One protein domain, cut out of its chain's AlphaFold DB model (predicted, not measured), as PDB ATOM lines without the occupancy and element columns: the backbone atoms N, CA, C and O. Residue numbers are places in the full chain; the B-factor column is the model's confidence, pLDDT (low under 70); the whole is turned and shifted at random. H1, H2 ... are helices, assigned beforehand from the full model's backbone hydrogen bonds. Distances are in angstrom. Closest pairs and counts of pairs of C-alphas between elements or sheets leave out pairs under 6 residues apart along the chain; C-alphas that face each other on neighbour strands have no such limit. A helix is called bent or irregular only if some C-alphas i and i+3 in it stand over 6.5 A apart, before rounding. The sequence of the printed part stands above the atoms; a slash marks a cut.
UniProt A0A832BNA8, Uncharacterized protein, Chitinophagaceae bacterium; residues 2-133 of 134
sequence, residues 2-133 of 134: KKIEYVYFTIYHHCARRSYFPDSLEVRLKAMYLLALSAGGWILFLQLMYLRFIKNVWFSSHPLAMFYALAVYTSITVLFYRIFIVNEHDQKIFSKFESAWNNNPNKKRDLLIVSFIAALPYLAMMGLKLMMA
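Overview. This is residues 2 to 133 of the 134 residues of an uncharacterized protein of Chitinophagaceae bacterium (UniProt A0A832BNA8). A long helix, H2, runs through the middle of an elongated body, with H3 folded back on one side of it as a hairpin and the bent helix H5 passing over its other side. At one end the shorter H1 crosses the first half of H2 and is enclosed by H2, H4 and H5a, while H4 bridges that end from H3 to H5. The printed part has 132 residues, with five named helices in the order H1 to H5 and no named strand; the class is all helix. It is only just compact, close to loose, with a radius of gyration of the C-alphas of 16.9 A, and spans 49 by 31 by 26 A.

Arrangement. Start with H1, residues 2 to 17, and H2, residues 25 to 54, the two hubs, each touching three other helices. H1 touches residues 27 to 35 of H2 at a steep tilt of 47 degrees, opposite ways; their closest C-alphas, Tyr 12 and Ala 31, are 4.8 A apart. H3, residues 62 to 86, makes a helical hairpin with H2, at a steep tilt of 42 degrees; the closest C-alphas, Gly 40 and Tyr 73, are 5.5 A apart. H4, residues 89 to 102, touches H1 about perpendicular at 81 degrees, closest at the C-alphas of Phe 9 and Phe 94, 5.8 A. By its hydrogen bonds H5, residues 107 to 132, was assigned as one helix, but it is bent: C-alphas 118 and 121 are 7.1 A apart, and its arms H5a, residues 107 to 118, and H5b, residues 121 to 132, stand at 44 degrees. H5a touches H1 at 72 degrees, only just about perpendicular, with the C-alphas of Val 7 and Val 114 closest at 6.1 A. H5a also touches H2, where the C-alphas of Ser 38 and Ala 118 are closest at 4.6 A. H5b touches H2 at a shallow tilt of 34 degrees, only just short of steep, the same way; the closest C-alphas, Trp 42 and Pro 121, are 5.3 A apart. H3 is apart from H1 and from both arms of H5. Every O i to N i+4 pair is within hydrogen-bond range in H1, H2, H5a and H5b; the count is 20 of 21 in H3 and 8 of 10 in H4.

Along the chain. Find C-alpha 2 at (104.150, 159.128, 161.761); from there H1 runs 22.1 A to C-alpha 17. H2 goes 41.8 A from C-alpha 25 to C-alpha 54 at (118.401, 133.468, 173.749), and H3 then runs 34.5 A to C-alpha 86. H4 is irregular, with C-alphas 96 and 99 7.3 A apart. H5b ends at C-alpha 132, at (129.401, 131.571, 162.035).

Size, cuts and confidence. The two C-alphas farthest apart, those of Ser 60 and Asn 103, are 51.7 A from each other. The printed part has no cut; the links H3 to H4 and H4 to H5 are tight, and H1 to H2 and H2 to H3 are short. The mean pLDDT of the printed part is 88.1, and residues 20 and 133 are under 70.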
ATOM      1  N   LYS A   2     103.616 158.138 162.738       71.56
ATOM      2  CA  LYS A   2     104.150 159.128 161.761       71.56
ATOM      3  C   LYS A   2     105.461 158.745 161.036       71.56
ATOM      4  O   LYS A   2     105.598 159.023 159.854       71.56
ATOM      5  N   LYS A   3     106.420 158.098 161.719       79.19
ATOM      6  CA  LYS A   3     107.712 157.699 161.116       79.19
ATOM      7  C   LYS A   3     107.580 156.573 160.080       79.19
ATOM      8  O   LYS A   3     108.230 156.637 159.049       79.19
ATOM      9  N   ILE A   4     106.737 155.569 160.339       78.88
ATOM     10  CA  ILE A   4     106.515 154.442 159.411       78.88
ATOM     11  C   ILE A   4     105.747 154.924 158.179       78.88
ATOM     12  O   ILE A   4     106.090 154.555 157.061       78.88
ATOM     13  N   GLU A   5     104.762 155.804 158.373       85.12
ATOM     14  CA  GLU A   5     104.052 156.448 157.263       85.12
ATOM     15  C   GLU A   5     105.013 157.249 156.375       85.12
ATOM     16  O   GLU A   5     104.953 157.131 155.159       85.12
ATOM     17  N   TYR A   6     105.948 157.999 156.969       85.19
ATOM     18  CA  TYR A   6     106.954 158.748 156.212       85.19
ATOM     19  C   TYR A   6     107.935 157.837 155.454       85.19
ATOM     20  O   TYR A   6     108.310 158.124 154.316       85.19
ATOM     21  N   VAL A   7     108.332 156.714 156.061       85.94
ATOM     22  CA  VAL A   7     109.147 155.679 155.400       85.94
ATOM     23  C   VAL A   7     108.409 155.120 154.183       85.94
ATOM     24  O   VAL A   7     108.968 155.101 153.087       85.94
ATOM     25  N   TYR A   8     107.146 154.723 154.355       88.06
ATOM     26  CA  TYR A   8     106.315 154.229 153.261       88.06
ATOM     27  C   TYR A   8     106.132 155.284 152.166       88.06
ATOM     28  O   TYR A   8     106.342 154.984 150.996       88.06
ATOM     29  N   PHE A   9     105.829 156.529 152.543       89.94
ATOM     30  CA  PHE A   9     105.726 157.660 151.624       89.94
ATOM     31  C   PHE A   9     106.992 157.823 150.775       89.94
ATOM     32  O   PHE A   9     106.913 157.935 149.558       89.94
ATOM     33  N   THR A  10     108.164 157.791 151.412       88.12
ATOM     34  CA  THR A  10     109.457 157.962 150.737       88.12
ATOM     35  C   THR A  10     109.692 156.868 149.690       88.12
ATOM     36  O   THR A  10     110.149 157.154 148.582       88.12
ATOM     37  N   ILE A  11     109.334 155.621 150.017       87.50
ATOM     38  CA  ILE A  11     109.405 154.483 149.091       87.50
ATOM     39  C   ILE A  11     108.396 154.666 147.951       87.50
ATOM     40  O   ILE A  11     108.765 154.564 146.782       87.50
ATOM     41  N   TYR A  12     107.141 154.979 148.280       88.56
ATOM     42  CA  TYR A  12     106.071 155.135 147.300       88.56
ATOM     43  C   TYR A  12     106.372 156.266 146.314       88.56
ATOM     44  O   TYR A  12     106.365 156.050 145.105       88.56
ATOM     45  N   HIS A  13     106.780 157.431 146.811       88.06
ATOM     46  CA  HIS A  13     107.190 158.561 145.984       88.06
ATOM     47  C   HIS A  13     108.398 158.220 145.094       88.06
ATOM     48  O   HIS A  13     108.497 158.701 143.963       88.06
ATOM     49  N   HIS A  14     109.338 157.393 145.561       87.25
ATOM     50  CA  HIS A  14     110.444 156.935 144.720       87.25
ATOM     51  C   HIS A  14     109.964 156.032 143.572       87.25
ATOM     52  O   HIS A  14     110.382 156.229 142.429       87.25
ATOM     53  N   CYS A  15     109.072 155.079 143.858       85.69
ATOM     54  CA  CYS A  15     108.479 154.194 142.854       85.69
ATOM     55  C   CYS A  15     107.623 154.969 141.837       85.69
ATOM     56  O   CYS A  15     107.733 154.727 140.633       85.69
ATOM     57  N   ALA A  16     106.822 155.927 142.309       85.25
ATOM     58  CA  ALA A  16     105.956 156.759 141.480       85.25
ATOM     59  C   ALA A  16     106.766 157.617 140.504       85.25
ATOM     60  O   ALA A  16     106.490 157.626 139.310       85.25
ATOM     61  N   ARG A  17     107.853 158.246 140.973       83.69
ATOM     62  CA  ARG A  17     108.708 159.110 140.140       83.69
ATOM     63  C   ARG A  17     109.423 158.373 139.002       83.69
ATOM     64  O   ARG A  17     109.869 159.008 138.052       83.69
ATOM     65  N   ARG A  18     109.589 157.054 139.111       78.44
ATOM     66  CA  ARG A  18     110.214 156.210 138.076       78.44
ATOM     67  C   ARG A  18     109.209 155.607 137.093       78.44
ATOM     68  O   ARG A  18     109.626 154.876 136.201       78.44
ATOM     69  N   SER A  19     107.920 155.885 137.260       75.62
ATOM     70  CA  SER A  19     106.847 155.254 136.496       75.62
ATOM     71  C   SER A  19     106.098 156.292 135.665       75.62
ATOM     72  O   SER A  19     105.880 157.410 136.120       75.62
ATOM     73  N   TYR A  20     105.676 155.916 134.455       68.19
ATOM     74  CA  TYR A  20     104.869 156.784 133.586       68.19
ATOM     75  C   TYR A  20     103.464 157.046 134.157       68.19
ATOM     76  O   TYR A  20     102.896 158.106 133.918       68.19
ATOM     77  N   PHE A  21     102.935 156.108 134.954       78.19
ATOM     78  CA  PHE A  21     101.644 156.211 135.642       78.19
ATOM     79  C   PHE A  21     101.855 156.147 137.166       78.19
ATOM     80  O   PHE A  21     101.849 155.049 137.736       78.19
ATOM     81  N   PRO A  22     102.092 157.291 137.833       71.81
ATOM     82  CA  PRO A  22     102.512 157.337 139.237       71.81
ATOM     83  C   PRO A  22     101.464 156.784 140.214       71.81
ATOM     84  O   PRO A  22     101.846 156.159 141.200       71.81
ATOM     85  N   ASP A  23     100.174 156.918 139.894       77.31
ATOM     86  CA  ASP A  23      99.054 156.432 140.719       77.31
ATOM     87  C   ASP A  23      98.571 155.022 140.349       77.31
ATOM     88  O   ASP A  23      97.549 154.541 140.845       77.31
ATOM     89  N   SER A  24      99.287 154.331 139.459       87.50
ATOM     90  CA  SER A  24      98.897 152.985 139.045       87.50
ATOM     91  C   SER A  24      98.984 151.984 140.201       87.50
ATOM     92  O   SER A  24      99.864 152.050 141.067       87.50
ATOM     93  N   LEU A  25      98.090 150.990 140.180       87.81
ATOM     94  CA  LEU A  25      98.096 149.882 141.140       87.81
ATOM     95  C   LEU A  25      99.466 149.188 141.196       87.81
ATOM     96  O   LEU A  25      99.907 148.780 142.265       87.81
ATOM     97  N   GLU A  26     100.166 149.100 140.065       89.44
ATOM     98  CA  GLU A  26     101.502 148.513 139.984       89.44
ATOM     99  C   GLU A  26     102.516 149.238 140.881       89.44
ATOM    100  O   GLU A  26     103.260 148.596 141.625       89.44
ATOM    101  N   VAL A  27     102.542 150.574 140.853       89.00
ATOM    102  CA  VAL A  27     103.456 151.377 141.680       89.00
ATOM    103  C   VAL A  27     103.128 151.214 143.157       89.00
ATOM    104  O   VAL A  27     104.029 150.997 143.974       89.00
ATOM    105  N   ARG A  28     101.837 151.271 143.491       91.19
ATOM    106  CA  ARG A  28     101.328 151.091 144.855       91.19
ATOM    107  C   ARG A  28     101.727 149.723 145.411       91.19
ATOM    108  O   ARG A  28     102.268 149.628 146.517       91.19
ATOM    109  N   LEU A  29     101.556 148.672 144.607       92.00
ATOM    110  CA  LEU A  29     101.980 147.314 144.939       92.00
ATOM    111  C   LEU A  29     103.497 147.223 145.114       92.00
ATOM    112  O   LEU A  29     103.944 146.696 146.127       92.00
ATOM    113  N   LYS A  30     104.306 147.774 144.197       91.81
ATOM    114  CA  LYS A  30     105.778 147.783 144.328       91.81
ATOM    115  C   LYS A  30     106.232 148.434 145.635       91.81
ATOM    116  O   LYS A  30     107.061 147.866 146.346       91.81
ATOM    117  N   ALA A  31     105.669 149.592 145.974       91.62
ATOM    118  CA  ALA A  31     105.989 150.294 147.211       91.62
ATOM    119  C   ALA A  31     105.599 149.477 148.454       91.62
ATOM    120  O   ALA A  31     106.386 149.348 149.395       91.62
ATOM    121  N   MET A  32     104.412 148.866 148.430       94.00
ATOM    122  CA  MET A  32     103.951 147.963 149.484       94.00
ATOM    123  C   MET A  32     104.856 146.734 149.620       94.00
ATOM    124  O   MET A  32     105.199 146.366 150.742       94.00
ATOM    125  N   TYR A  33     105.291 146.125 148.515       92.75
ATOM    126  CA  TYR A  33     106.159 144.946 148.540       92.75
ATOM    127  C   TYR A  33     107.532 145.275 149.109       92.75
ATOM    128  O   TYR A  33     108.045 144.502 149.912       92.75
ATOM    129  N   LEU A  34     108.102 146.432 148.770       92.31
ATOM    130  CA  LEU A  34     109.363 146.890 149.356       92.31
ATOM    131  C   LEU A  34     109.248 147.102 150.869       92.31
ATOM    132  O   LEU A  34     110.142 146.702 151.618       92.31
ATOM    133  N   LEU A  35     108.137 147.680 151.336       92.38
ATOM    134  CA  LEU A  35     107.886 147.821 152.770       92.38
ATOM    135  C   LEU A  35     107.694 146.451 153.444       92.38
ATOM    136  O   LEU A  35     108.258 146.218 154.512       92.38
ATOM    137  N   ALA A  36     106.925 145.549 152.830       93.25
ATOM    138  CA  ALA A  36     106.678 144.199 153.341       93.25
ATOM    139  C   ALA A  36     107.972 143.383 153.429       93.25
ATOM    140  O   ALA A  36     108.203 142.700 154.425       93.25
ATOM    141  N   LEU A  37     108.834 143.505 152.419       93.06
ATOM    142  CA  LEU A  37     110.148 142.881 152.387       93.06
ATOM    143  C   LEU A  37     111.003 143.417 153.538       93.06
ATOM    144  O   LEU A  37     111.417 142.641 154.386       93.06
ATOM    145  N   SER A  38     111.146 144.738 153.666       93.62
ATOM    146  CA  SER A  38     111.853 145.365 154.793       93.62
ATOM    147  C   SER A  38     111.356 144.873 156.162       93.62
ATOM    148  O   SER A  38     112.144 144.391 156.980       93.62
ATOM    149  N   ALA A  39     110.043 144.928 156.404       93.81
ATOM    150  CA  ALA A  39     109.446 144.483 157.660       93.81
ATOM    151  C   ALA A  39     109.683 142.983 157.912       93.81
ATOM    152  O   ALA A  39     110.070 142.599 159.015       93.81
ATOM    153  N   GLY A  40     109.516 142.139 156.888       94.06
ATOM    154  CA  GLY A  40     109.791 140.704 156.964       94.06
ATOM    155  C   GLY A  40     111.253 140.394 157.243       94.06
ATOM    156  O   GLY A  40     111.540 139.555 158.093       94.06
ATOM    157  N   GLY A  41     112.177 141.125 156.621       94.06
ATOM    158  CA  GLY A  41     113.606 141.034 156.898       94.06
ATOM    159  C   GLY A  41     113.916 141.296 158.369       94.06
ATOM    160  O   GLY A  41     114.624 140.507 158.991       94.06
ATOM    161  N   TRP A  42     113.341 142.350 158.956       95.50
ATOM    162  CA  TRP A  42     113.508 142.655 160.379       95.50
ATOM    163  C   TRP A  42     112.930 141.576 161.294       95.50
ATOM    164  O   TRP A  42     113.588 141.194 162.261       95.50
ATOM    165  N   ILE A  43     111.744 141.041 160.989       95.44
ATOM    166  CA  ILE A  43     111.151 139.945 161.770       95.44
ATOM    167  C   ILE A  43     112.036 138.697 161.712       95.44
ATOM    168  O   ILE A  43     112.315 138.094 162.745       95.44
ATOM    169  N   LEU A  44     112.524 138.330 160.525       93.81
ATOM    170  CA  LEU A  44     113.407 137.176 160.354       93.81
ATOM    171  C   LEU A  44     114.749 137.371 161.053       93.81
ATOM    172  O   LEU A  44     115.236 136.448 161.705       93.81
ATOM    173  N   PHE A  45     115.319 138.571 160.977       93.56
ATOM    174  CA  PHE A  45     116.542 138.907 161.691       93.56
ATOM    175  C   PHE A  45     116.350 138.803 163.209       93.56
ATOM    176  O   PHE A  45     117.135 138.138 163.877       93.56
ATOM    177  N   LEU A  46     115.285 139.391 163.761       92.94
ATOM    178  CA  LEU A  46     114.986 139.301 165.194       92.94
ATOM    179  C   LEU A  46     114.731 137.858 165.635       92.94
ATOM    180  O   LEU A  46     115.224 137.449 166.685       92.94
ATOM    181  N   GLN A  47     114.034 137.066 164.819       91.75
ATOM    182  CA  GLN A  47     113.839 135.642 165.073       91.75
ATOM    183  C   GLN A  47     115.175 134.893 165.095       91.75
ATOM    184  O   GLN A  47     115.415 134.094 165.999       91.75
ATOM    185  N   LEU A  48     116.063 135.162 164.135       89.50
ATOM    186  CA  LEU A  48     117.400 134.576 164.102       89.50
ATOM    187  C   LEU A  48     118.193 134.949 165.362       89.50
ATOM    188  O   LEU A  48     118.829 134.084 165.958       89.50
ATOM    189  N   MET A  49     118.120 136.209 165.797       90.31
ATOM    190  CA  MET A  49     118.769 136.674 167.025       90.31
ATOM    191  C   MET A  49     118.220 135.999 168.270       90.31
ATOM    192  O   MET A  49     118.993 135.552 169.114       90.31
ATOM    193  N   TYR A  50     116.904 135.854 168.356       89.94
ATOM    194  CA  TYR A  50     116.256 135.145 169.445       89.94
ATOM    195  C   TYR A  50     116.682 133.672 169.500       89.94
ATOM    196  O   TYR A  50     117.128 133.185 170.541       89.94
ATOM    197  N   LEU A  51     116.605 132.965 168.371       88.50
ATOM    198  CA  LEU A  51     117.004 131.561 168.293       88.50
ATOM    199  C   LEU A  51     118.481 131.382 168.653       88.50
ATOM    200  O   LEU A  51     118.814 130.480 169.419       88.50
ATOM    201  N   ARG A  52     119.349 132.276 168.163       85.12
ATOM    202  CA  ARG A  52     120.796 132.158 168.342       85.12
ATOM    203  C   ARG A  52     121.277 132.552 169.731       85.12
ATOM    204  O   ARG A  52     122.081 131.819 170.286       85.12
ATOM    205  N   PHE A  53     120.836 133.690 170.259       87.00
ATOM    206  CA  PHE A  53     121.402 134.270 171.481       87.00
ATOM    207  C   PHE A  53     120.578 133.997 172.736       87.00
ATOM    208  O   PHE A  53     121.123 134.051 173.834       87.00
ATOM    209  N   ILE A  54     119.280 133.716 172.597       89.19
ATOM    210  CA  ILE A  54     118.401 133.468 173.749       89.19
ATOM    211  C   ILE A  54     118.138 131.975 173.908       89.19
ATOM    212  O   ILE A  54     118.224 131.445 175.012       89.19
ATOM    213  N   LYS A  55     117.808 131.280 172.815       88.44
ATOM    214  CA  LYS A  55     117.455 129.856 172.869       88.44
ATOM    215  C   LYS A  55     118.601 128.908 172.500       88.44
ATOM    216  O   LYS A  55     118.449 127.712 172.718       88.44
ATOM    217  N   ASN A  56     119.723 129.416 171.980       84.31
ATOM    218  CA  ASN A  56     120.878 128.630 171.517       84.31
ATOM    219  C   ASN A  56     120.509 127.463 170.576       84.31
ATOM    220  O   ASN A  56     121.144 126.411 170.594       84.31
ATOM    221  N   VAL A  57     119.486 127.645 169.741       85.81
ATOM    222  CA  VAL A  57     118.969 126.625 168.815       85.81
ATOM    223  C   VAL A  57     119.046 127.099 167.374       85.81
ATOM    224  O   VAL A  57     119.090 128.293 167.077       85.81
ATOM    225  N   TRP A  58     119.028 126.122 166.473       79.56
ATOM    226  CA  TRP A  58     119.022 126.324 165.034       79.56
ATOM    227  C   TRP A  58     117.762 125.739 164.413       79.56
ATOM    228  O   TRP A  58     117.130 124.842 164.972       79.56
ATOM    229  N   PHE A  59     117.424 126.222 163.220       79.19
ATOM    230  CA  PHE A  59     116.512 125.482 162.360       79.19
ATOM    231  C   PHE A  59     117.111 124.106 162.069       79.19
ATOM    232  O   PHE A  59     118.290 123.999 161.734       79.19
ATOM    233  N   SER A  60     116.291 123.063 162.182       77.75
ATOM    234  CA  SER A  60     116.724 121.681 161.966       77.75
ATOM    235  C   SER A  60     117.164 121.411 160.526       77.75
ATOM    236  O   SER A  60     117.963 120.511 160.291       77.75
ATOM    237  N   SER A  61     116.664 122.183 159.556       84.62
ATOM    238  CA  SER A  61     117.061 122.072 158.154       84.62
ATOM    239  C   SER A  61     116.857 123.377 157.375       84.62
ATOM    240  O   SER A  61     116.027 124.222 157.726       84.62
ATOM    241  N   HIS A  62     117.607 123.524 156.278       85.06
ATOM    242  CA  HIS A  62     117.499 124.666 155.366       85.06
ATOM    243  C   HIS A  62     116.099 124.813 154.731       85.06
ATOM    244  O   HIS A  62     115.581 125.931 154.726       85.06
ATOM    245  N   PRO A  63     115.427 123.739 154.255       90.25
ATOM    246  CA  PRO A  63     114.064 123.849 153.727       90.25
ATOM    247  C   PRO A  63     113.062 124.392 154.750       90.25
ATOM    248  O   PRO A  63     112.201 125.197 154.405       90.25
ATOM    249  N   LEU A  64     113.200 124.008 156.021       86.69
ATOM    250  CA  LEU A  64     112.300 124.452 157.085       86.69
ATOM    251  C   LEU A  64     112.497 125.945 157.391       86.69
ATOM    252  O   LEU A  64     111.522 126.681 157.545       86.69
ATOM    253  N   ALA A  65     113.748 126.419 157.374       87.06
ATOM    254  CA  ALA A  65     114.058 127.845 157.471       87.06
ATOM    255  C   ALA A  65     113.479 128.651 156.291       87.06
ATOM    256  O   ALA A  65     112.920 129.729 156.496       87.06
ATOM    257  N   MET A  66     113.560 128.121 155.064       90.00
ATOM    258  CA  MET A  66     112.956 128.752 153.882       90.00
ATOM    259  C   MET A  66     111.430 128.813 153.980       90.00
ATOM    260  O   MET A  66     110.847 129.854 153.684       90.00
ATOM    261  N   PHE A  67     110.783 127.728 154.412       92.81
ATOM    262  CA  PHE A  67     109.330 127.687 154.565       92.81
ATOM    263  C   PHE A  67     108.848 128.690 155.617       92.81
ATOM    264  O   PHE A  67     107.886 129.421 155.390       92.81
ATOM    265  N   TYR A  68     109.565 128.790 156.737       91.12
ATOM    266  CA  TYR A  68     109.289 129.802 157.752       91.12
ATOM    267  C   TYR A  68     109.445 131.224 157.197       91.12
ATOM    268  O   TYR A  68     108.566 132.063 157.390       91.12
ATOM    269  N   ALA A  69     110.525 131.494 156.455       91.88
ATOM    270  CA  ALA A  69     110.729 132.790 155.814       91.88
ATOM    271  C   ALA A  69     109.593 133.138 154.844       91.88
ATOM    272  O   ALA A  69     109.066 134.249 154.892       91.88
ATOM    273  N   LEU A  70     109.174 132.178 154.016       93.75
ATOM    274  CA  LEU A  70     108.049 132.340 153.103       93.75
ATOM    275  C   LEU A  70     106.762 132.675 153.865       93.75
ATOM    276  O   LEU A  70     106.102 133.652 153.530       93.75
ATOM    277  N   ALA A  71     106.443 131.926 154.924       94.75
ATOM    278  CA  ALA A  71     105.253 132.159 155.738       94.75
ATOM    279  C   ALA A  71     105.237 133.570 156.351       94.75
ATOM    280  O   ALA A  71     104.200 134.239 156.330       94.75
ATOM    281  N   VAL A  72     106.384 134.052 156.843       94.81
ATOM    282  CA  VAL A  72     106.529 135.421 157.361       94.81
ATOM    283  C   VAL A  72     106.270 136.450 156.261       94.81
ATOM    284  O   VAL A  72     105.448 137.346 156.455       94.81
ATOM    285  N   TYR A  73     106.908 136.313 155.093       94.25
ATOM    286  CA  TYR A  73     106.700 137.253 153.988       94.25
ATOM    287  C   TYR A  73     105.257 137.255 153.495       94.25
ATOM    288  O   TYR A  73     104.665 138.325 153.392       94.25
ATOM    289  N   THR A  74     104.658 136.086 153.258       94.25
ATOM    290  CA  THR A  74     103.261 135.982 152.822       94.25
ATOM    291  C   THR A  74     102.321 136.635 153.833       94.25
ATOM    292  O   THR A  74     101.460 137.421 153.443       94.25
ATOM    293  N   SER A  75     102.517 136.384 155.131       95.44
ATOM    294  CA  SER A  75     101.671 136.955 156.185       95.44
ATOM    295  C   SER A  75     101.745 138.483 156.219       95.44
ATOM    296  O   SER A  75     100.713 139.155 156.250       95.44
ATOM    297  N   ILE A  76     102.954 139.049 156.159       95.06
ATOM    298  CA  ILE A  76     103.151 140.506 156.154       95.06
ATOM    299  C   ILE A  76     102.601 141.122 154.873       95.06
ATOM    300  O   ILE A  76     101.934 142.150 154.935       95.06
ATOM    301  N   THR A  77     102.844 140.497 153.721       94.25
ATOM    302  CA  THR A  77     102.318 140.954 152.435       94.25
ATOM    303  C   THR A  77     100.797 141.020 152.454       94.25
ATOM    304  O   THR A  77     100.248 142.042 152.061       94.25
ATOM    305  N   VAL A  78     100.105 139.985 152.938       95.50
ATOM    306  CA  VAL A  78      98.633 139.980 153.019       95.50
ATOM    307  C   VAL A  78      98.133 141.079 153.958       95.50
ATOM    308  O   VAL A  78      97.194 141.808 153.632       95.50
ATOM    309  N   LEU A  79      98.785 141.237 155.110       94.38
ATOM    310  CA  LEU A  79      98.429 142.251 156.096       94.38
ATOM    311  C   LEU A  79      98.626 143.665 155.528       94.38
ATOM    312  O   LEU A  79      97.731 144.505 155.625       94.38
ATOM    313  N   PHE A  80      99.756 143.924 154.873       94.00
ATOM    314  CA  PHE A  80     100.045 145.216 154.253       94.00
ATOM    315  C   PHE A  80      99.173 145.474 153.031       94.00
ATOM    316  O   PHE A  80      98.722 146.600 152.860       94.00
ATOM    317  N   TYR A  81      98.858 144.462 152.230       93.44
ATOM    318  CA  TYR A  81      97.919 144.600 151.122       93.44
ATOM    319  C   TYR A  81      96.555 145.089 151.621       93.44
ATOM    320  O   TYR A  81      96.009 146.060 151.098       93.44
ATOM    321  N   ARG A  82      96.041 144.491 152.701       93.12
ATOM    322  CA  ARG A  82      94.776 144.921 153.307       93.12
ATOM    323  C   ARG A  82      94.849 146.348 153.859       93.12
ATOM    324  O   ARG A  82      93.932 147.132 153.645       93.12
ATOM    325  N   ILE A  83      95.926 146.692 154.566       90.56
ATOM    326  CA  ILE A  83      96.073 148.021 155.181       90.56
ATOM    327  C   ILE A  83      96.291 149.110 154.130       90.56
ATOM    328  O   ILE A  83      95.612 150.128 154.158       90.56
ATOM    329  N   PHE A  84      97.257 148.924 153.236       90.31
ATOM    330  CA  PHE A  84      97.708 149.972 152.331       90.31
ATOM    331  C   PHE A  84      96.858 150.039 151.068       90.31
ATOM    332  O   PHE A  84      96.446 151.134 150.714       90.31
ATOM    333  N   ILE A  85      96.549 148.903 150.434       91.06
ATOM    334  CA  ILE A  85      95.850 148.884 149.141       91.06
ATOM    335  C   ILE A  85      94.333 148.888 149.328       91.06
ATOM    336  O   ILE A  85      93.669 149.795 148.839       91.06
ATOM    337  N   VAL A  86      93.786 147.904 150.053       90.88
ATOM    338  CA  VAL A  86      92.324 147.729 150.180       90.88
ATOM    339  C   VAL A  86      91.676 148.882 150.947       90.88
ATOM    340  O   VAL A  86      90.616 149.352 150.557       90.88
ATOM    341  N   ASN A  87      92.318 149.370 152.012       91.31
ATOM    342  CA  ASN A  87      91.805 150.502 152.794       91.31
ATOM    343  C   ASN A  87      92.294 151.877 152.287       91.31
ATOM    344  O   ASN A  87      92.091 152.880 152.981       91.31
ATOM    345  N   GLU A  88      92.994 151.921 151.142       88.88
ATOM    346  CA  GLU A  88      93.544 153.139 150.510       88.88
ATOM    347  C   GLU A  88      94.393 154.010 151.455       88.88
ATOM    348  O   GLU A  88      94.507 155.234 151.327       88.88
ATOM    349  N   HIS A  89      94.993 153.383 152.470       89.38
ATOM    350  CA  HIS A  89      95.808 154.093 153.446       89.38
ATOM    351  C   HIS A  89      97.097 154.629 152.809       89.38
ATOM    352  O   HIS A  89      97.671 155.606 153.286       89.38
ATOM    353  N   ASP A  90      97.552 154.014 151.719       88.06
ATOM    354  CA  ASP A  90      98.689 154.480 150.935       88.06
ATOM    355  C   ASP A  90      98.461 155.847 150.283       88.06
ATOM    356  O   ASP A  90      99.317 156.726 150.391       88.06
ATOM    357  N   GLN A  91      97.291 156.064 149.686       87.56
ATOM    358  CA  GLN A  91      96.908 157.339 149.083       87.56
ATOM    359  C   GLN A  91      96.751 158.435 150.142       87.56
ATOM    360  O   GLN A  91      97.219 159.557 149.947       87.56
ATOM    361  N   LYS A  92      96.183 158.101 151.312       89.25
ATOM    362  CA  LYS A  92      96.099 159.026 152.460       89.25
ATOM    363  C   LYS A  92      97.476 159.438 152.977       89.25
ATOM    364  O   LYS A  92      97.675 160.585 153.368       89.25
ATOM    365  N   ILE A  93      98.432 158.509 153.000       87.81
ATOM    366  CA  ILE A  93      99.821 158.818 153.355       87.81
ATOM    367  C   ILE A  93     100.452 159.718 152.288       87.81
ATOM    368  O   ILE A  93     101.145 160.671 152.643       87.81
ATOM    369  N   PHE A  94     100.217 159.435 151.005       86.69
ATOM    370  CA  PHE A  94     100.792 160.204 149.904       86.69
ATOM    371  C   PHE A  94     100.402 161.679 149.968       86.69
ATOM    372  O   PHE A  94     101.275 162.537 150.107       86.69
ATOM    373  N   SER A  95      99.100 161.964 150.009       86.12
ATOM    374  CA  SER A  95      98.583 163.336 150.071       86.12
ATOM    375  C   SER A  95      99.032 164.092 151.327       86.12
ATOM    376  O   SER A  95      99.284 165.295 151.283       86.12
ATOM    377  N   LYS A  96      99.199 163.391 152.455       88.06
ATOM    378  CA  LYS A  96      99.633 163.981 153.728       88.06
ATOM    379  C   LYS A  96     101.076 164.491 153.711       88.06
ATOM    380  O   LYS A  96     101.370 165.471 154.393       88.06
ATOM    381  N   PHE A  97     101.985 163.812 153.009       86.56
ATOM    382  CA  PHE A  97     103.421 164.118 153.053       86.56
ATOM    383  C   PHE A  97     103.965 164.765 151.775       86.56
ATOM    384  O   PHE A  97     105.069 165.307 151.814       86.56
ATOM    385  N   GLU A  98     103.206 164.767 150.678       86.00
ATOM    386  CA  GLU A  98     103.626 165.328 149.389       86.00
ATOM    387  C   GLU A  98     104.079 166.794 149.489       86.00
ATOM    388  O   GLU A  98     105.182 167.142 149.056       86.00
ATOM    389  N   SER A  99     103.281 167.647 150.134       82.81
ATOM    390  CA  SER A  99     103.598 169.073 150.299       82.81
ATOM    391  C   SER A  99     104.867 169.298 151.130       82.81
ATOM    392  O   SER A  99     105.724 170.107 150.768       82.81
ATOM    393  N   ALA A 100     105.034 168.542 152.218       83.81
ATOM    394  CA  ALA A 100     106.213 168.610 153.078       83.81
ATOM    395  C   ALA A 100     107.478 168.102 152.365       83.81
ATOM    396  O   ALA A 100     108.565 168.648 152.550       83.81
ATOM    397  N   TRP A 101     107.342 167.076 151.529       83.62
ATOM    398  CA  TRP A 101     108.448 166.488 150.779       83.62
ATOM    399  C   TRP A 101     108.973 167.393 149.670       83.62
ATOM    400  O   TRP A 101     110.190 167.502 149.488       83.62
ATOM    401  N   ASN A 102     108.079 168.079 148.956       83.81
ATOM    402  CA  ASN A 102     108.467 169.017 147.904       83.81
ATOM    403  C   ASN A 102     109.335 170.159 148.449       83.81
ATOM    404  O   ASN A 102     110.301 170.554 147.793       83.81
ATOM    405  N   ASN A 103     109.071 170.577 149.688       85.00
ATOM    406  CA  ASN A 103     109.818 171.617 150.392       85.00
ATOM    407  C   ASN A 103     111.042 171.096 151.175       85.00
ATOM    408  O   ASN A 103     111.780 171.895 151.748       85.00
ATOM    409  N   ASN A 104     111.291 169.780 151.217       84.06
ATOM    410  CA  ASN A 104     112.390 169.201 151.992       84.06
ATOM    411  C   ASN A 104     113.709 169.169 151.181       84.06
ATOM    412  O   ASN A 104     113.833 168.371 150.239       84.06
ATOM    413  N   PRO A 105     114.748 169.945 151.560       86.25
ATOM    414  CA  PRO A 105     116.049 169.908 150.885       86.25
ATOM    415  C   PRO A 105     116.803 168.588 151.121       86.25
ATOM    416  O   PRO A 105     117.617 168.176 150.296       86.25
ATOM    417  N   ASN A 106     116.495 167.870 152.207       88.12
ATOM    418  CA  ASN A 106     117.180 166.640 152.616       88.12
ATOM    419  C   ASN A 106     116.551 165.357 152.048       88.12
ATOM    420  O   ASN A 106     116.966 164.257 152.408       88.12
ATOM    421  N   LYS A 107     115.601 165.460 151.112       84.56
ATOM    422  CA  LYS A 107     114.851 164.316 150.558       84.56
ATOM    423  C   LYS A 107     115.711 163.157 150.032       84.56
ATOM    424  O   LYS A 107     115.363 161.991 150.197       84.56
ATOM    425  N   LYS A 108     116.874 163.449 149.432       85.06
ATOM    426  CA  LYS A 108     117.821 162.410 148.977       85.06
ATOM    427  C   LYS A 108     118.433 161.638 150.148       85.06
ATOM    428  O   LYS A 108     118.571 160.422 150.068       85.06
ATOM    429  N   ARG A 109     118.785 162.340 151.229       87.31
ATOM    430  CA  ARG A 109     119.333 161.737 152.448       87.31
ATOM    431  C   ARG A 109     118.291 160.852 153.117       87.31
ATOM    432  O   ARG A 109     118.610 159.735 153.503       87.31
ATOM    433  N   ASP A 110     117.052 161.323 153.200       86.62
ATOM    434  CA  ASP A 110     115.961 160.559 153.807       86.62
ATOM    435  C   ASP A 110     115.700 159.261 153.033       86.62
ATOM    436  O   ASP A 110     115.617 158.197 153.639       86.62
ATOM    437  N   LEU A 111     115.688 159.311 151.695       87.19
ATOM    438  CA  LEU A 111     115.586 158.110 150.862       87.19
ATOM    439  C   LEU A 111     116.746 157.132 151.100       87.19
ATOM    440  O   LEU A 111     116.515 155.925 151.190       87.19
ATOM    441  N   LEU A 112     117.983 157.628 151.221       89.00
ATOM    442  CA  LEU A 112     119.146 156.789 151.530       89.00
ATOM    443  C   LEU A 112     119.015 156.117 152.898       89.00
ATOM    444  O   LEU A 112     119.241 154.916 153.001       89.00
ATOM    445  N   ILE A 113     118.598 156.860 153.926       88.75
ATOM    446  CA  ILE A 113     118.369 156.322 155.273       88.75
ATOM    447  C   ILE A 113     117.288 155.238 155.234       88.75
ATOM    448  O   ILE A 113     117.487 154.155 155.777       88.75
ATOM    449  N   VAL A 114     116.167 155.495 154.559       88.50
ATOM    450  CA  VAL A 114     115.070 154.527 154.422       88.50
ATOM    451  C   VAL A 114     115.538 153.258 153.710       88.50
ATOM    452  O   VAL A 114     115.266 152.152 154.176       88.50
ATOM    453  N   SER A 115     116.286 153.413 152.619       88.38
ATOM    454  CA  SER A 115     116.820 152.292 151.840       88.38
ATOM    455  C   SER A 115     117.824 151.478 152.657       88.38
ATOM    456  O   SER A 115     117.787 150.250 152.645       88.38
ATOM    457  N   PHE A 116     118.683 152.156 153.422       90.62
ATOM    458  CA  PHE A 116     119.648 151.518 154.306       90.62
ATOM    459  C   PHE A 116     118.958 150.728 155.421       90.62
ATOM    460  O   PHE A 116     119.270 149.557 155.612       90.62
ATOM    461  N   ILE A 117     117.970 151.315 156.106       90.25
ATOM    462  CA  ILE A 117     117.193 150.630 157.154       90.25
ATOM    463  C   ILE A 117     116.465 149.401 156.592       90.25
ATOM    464  O   ILE A 117     116.374 148.382 157.277       90.25
ATOM    465  N   ALA A 118     115.962 149.479 155.358       90.56
ATOM    466  CA  ALA A 118     115.300 148.357 154.700       90.56
ATOM    467  C   ALA A 118     116.262 147.213 154.343       90.56
ATOM    468  O   ALA A 118     115.898 146.045 154.465       90.56
ATOM    469  N   ALA A 119     117.491 147.533 153.931       91.81
ATOM    470  CA  ALA A 119     118.509 146.545 153.576       91.81
ATOM    471  C   ALA A 119     119.255 145.970 154.795       91.81
ATOM    472  O   ALA A 119     119.752 144.843 154.745       91.81
ATOM    473  N   LEU A 120     119.326 146.723 155.896       93.69
ATOM    474  CA  LEU A 120     120.096 146.388 157.092       93.69
ATOM    475  C   LEU A 120     119.861 144.972 157.647       93.69
ATOM    476  O   LEU A 120     120.861 144.297 157.900       93.69
ATOM    477  N   PRO A 121     118.621 144.465 157.820       93.94
ATOM    478  CA  PRO A 121     118.430 143.124 158.373       93.94
ATOM    479  C   PRO A 121     119.037 142.030 157.486       93.94
ATOM    480  O   PRO A 121     119.563 141.044 157.996       93.94
ATOM    481  N   TYR A 122     119.040 142.210 156.165       93.12
ATOM    482  CA  TYR A 122     119.641 141.262 155.225       93.12
ATOM    483  C   TYR A 122     121.162 141.266 155.297       93.12
ATOM    484  O   TYR A 122     121.778 140.204 155.358       93.12
ATOM    485  N   LEU A 123     121.758 142.461 155.346       93.50
ATOM    486  CA  LEU A 123     123.199 142.620 155.526       93.50
ATOM    487  C   LEU A 123     123.651 142.011 156.858       93.50
ATOM    488  O   LEU A 123     124.646 141.290 156.903       93.50
ATOM    489  N   ALA A 124     122.884 142.232 157.928       92.06
ATOM    490  CA  ALA A 124     123.168 141.680 159.245       92.06
ATOM    491  C   ALA A 124     123.048 140.148 159.272       92.06
ATOM    492  O   ALA A 124     123.954 139.475 159.763       92.06
ATOM    493  N   MET A 125     121.984 139.573 158.695       91.38
ATOM    494  CA  MET A 125     121.838 138.115 158.564       91.38
ATOM    495  C   MET A 125     122.974 137.493 157.738       91.38
ATOM    496  O   MET A 125     123.492 136.436 158.102       91.38
ATOM    497  N   MET A 126     123.395 138.147 156.652       89.62
ATOM    498  CA  MET A 126     124.515 137.689 155.827       89.62
ATOM    499  C   MET A 126     125.844 137.749 156.593       89.62
ATOM    500  O   MET A 126     126.597 136.777 156.574       89.62
ATOM    501  N   GLY A 127     126.104 138.836 157.324       88.75
ATOM    502  CA  GLY A 127     127.283 138.968 158.182       88.75
ATOM    503  C   GLY A 127     127.336 137.898 159.274       88.75
ATOM    504  O   GLY A 127     128.360 137.245 159.454       88.75
ATOM    505  N   LEU A 128     126.207 137.638 159.936       86.44
ATOM    506  CA  LEU A 128     126.070 136.564 160.922       86.44
ATOM    507  C   LEU A 128     126.381 135.189 160.330       86.44
ATOM    508  O   LEU A 128     127.113 134.412 160.939       86.44
ATOM    509  N   LYS A 129     125.862 134.897 159.133       84.69
ATOM    510  CA  LYS A 129     126.164 133.647 158.429       84.69
ATOM    511  C   LYS A 129     127.666 133.505 158.170       84.69
ATOM    512  O   LYS A 129     128.204 132.436 158.419       84.69
ATOM    513  N   LEU A 130     128.335 134.566 157.714       87.12
ATOM    514  CA  LEU A 130     129.779 134.553 157.446       87.12
ATOM    515  C   LEU A 130     130.612 134.370 158.719       87.12
ATOM    516  O   LEU A 130     131.537 133.567 158.732       87.12
ATOM    517  N   MET A 131     130.270 135.068 159.804       83.62
ATOM    518  CA  MET A 131     130.978 134.944 161.085       83.62
ATOM    519  C   MET A 131     130.838 133.554 161.714       83.62
ATOM    520  O   MET A 131     131.722 133.118 162.447       83.62
ATOM    521  N   MET A 132     129.719 132.877 161.455       74.31
ATOM    522  CA  MET A 132     129.401 131.571 162.035       74.31
ATOM    523  C   MET A 132     129.710 130.390 161.111       74.31
ATOM    524  O   MET A 132     129.502 129.256 161.521       74.31
ATOM    525  N   ALA A 133     130.214 130.625 159.898       66.75
ATOM    526  CA  ALA A 133     130.591 129.578 158.946       66.75
ATOM    527  C   ALA A 133     131.962 128.930 159.250       66.75
ATOM    528  O   ALA A 133     132.648 128.500 158.325       66.75
TER     529      ALA A 133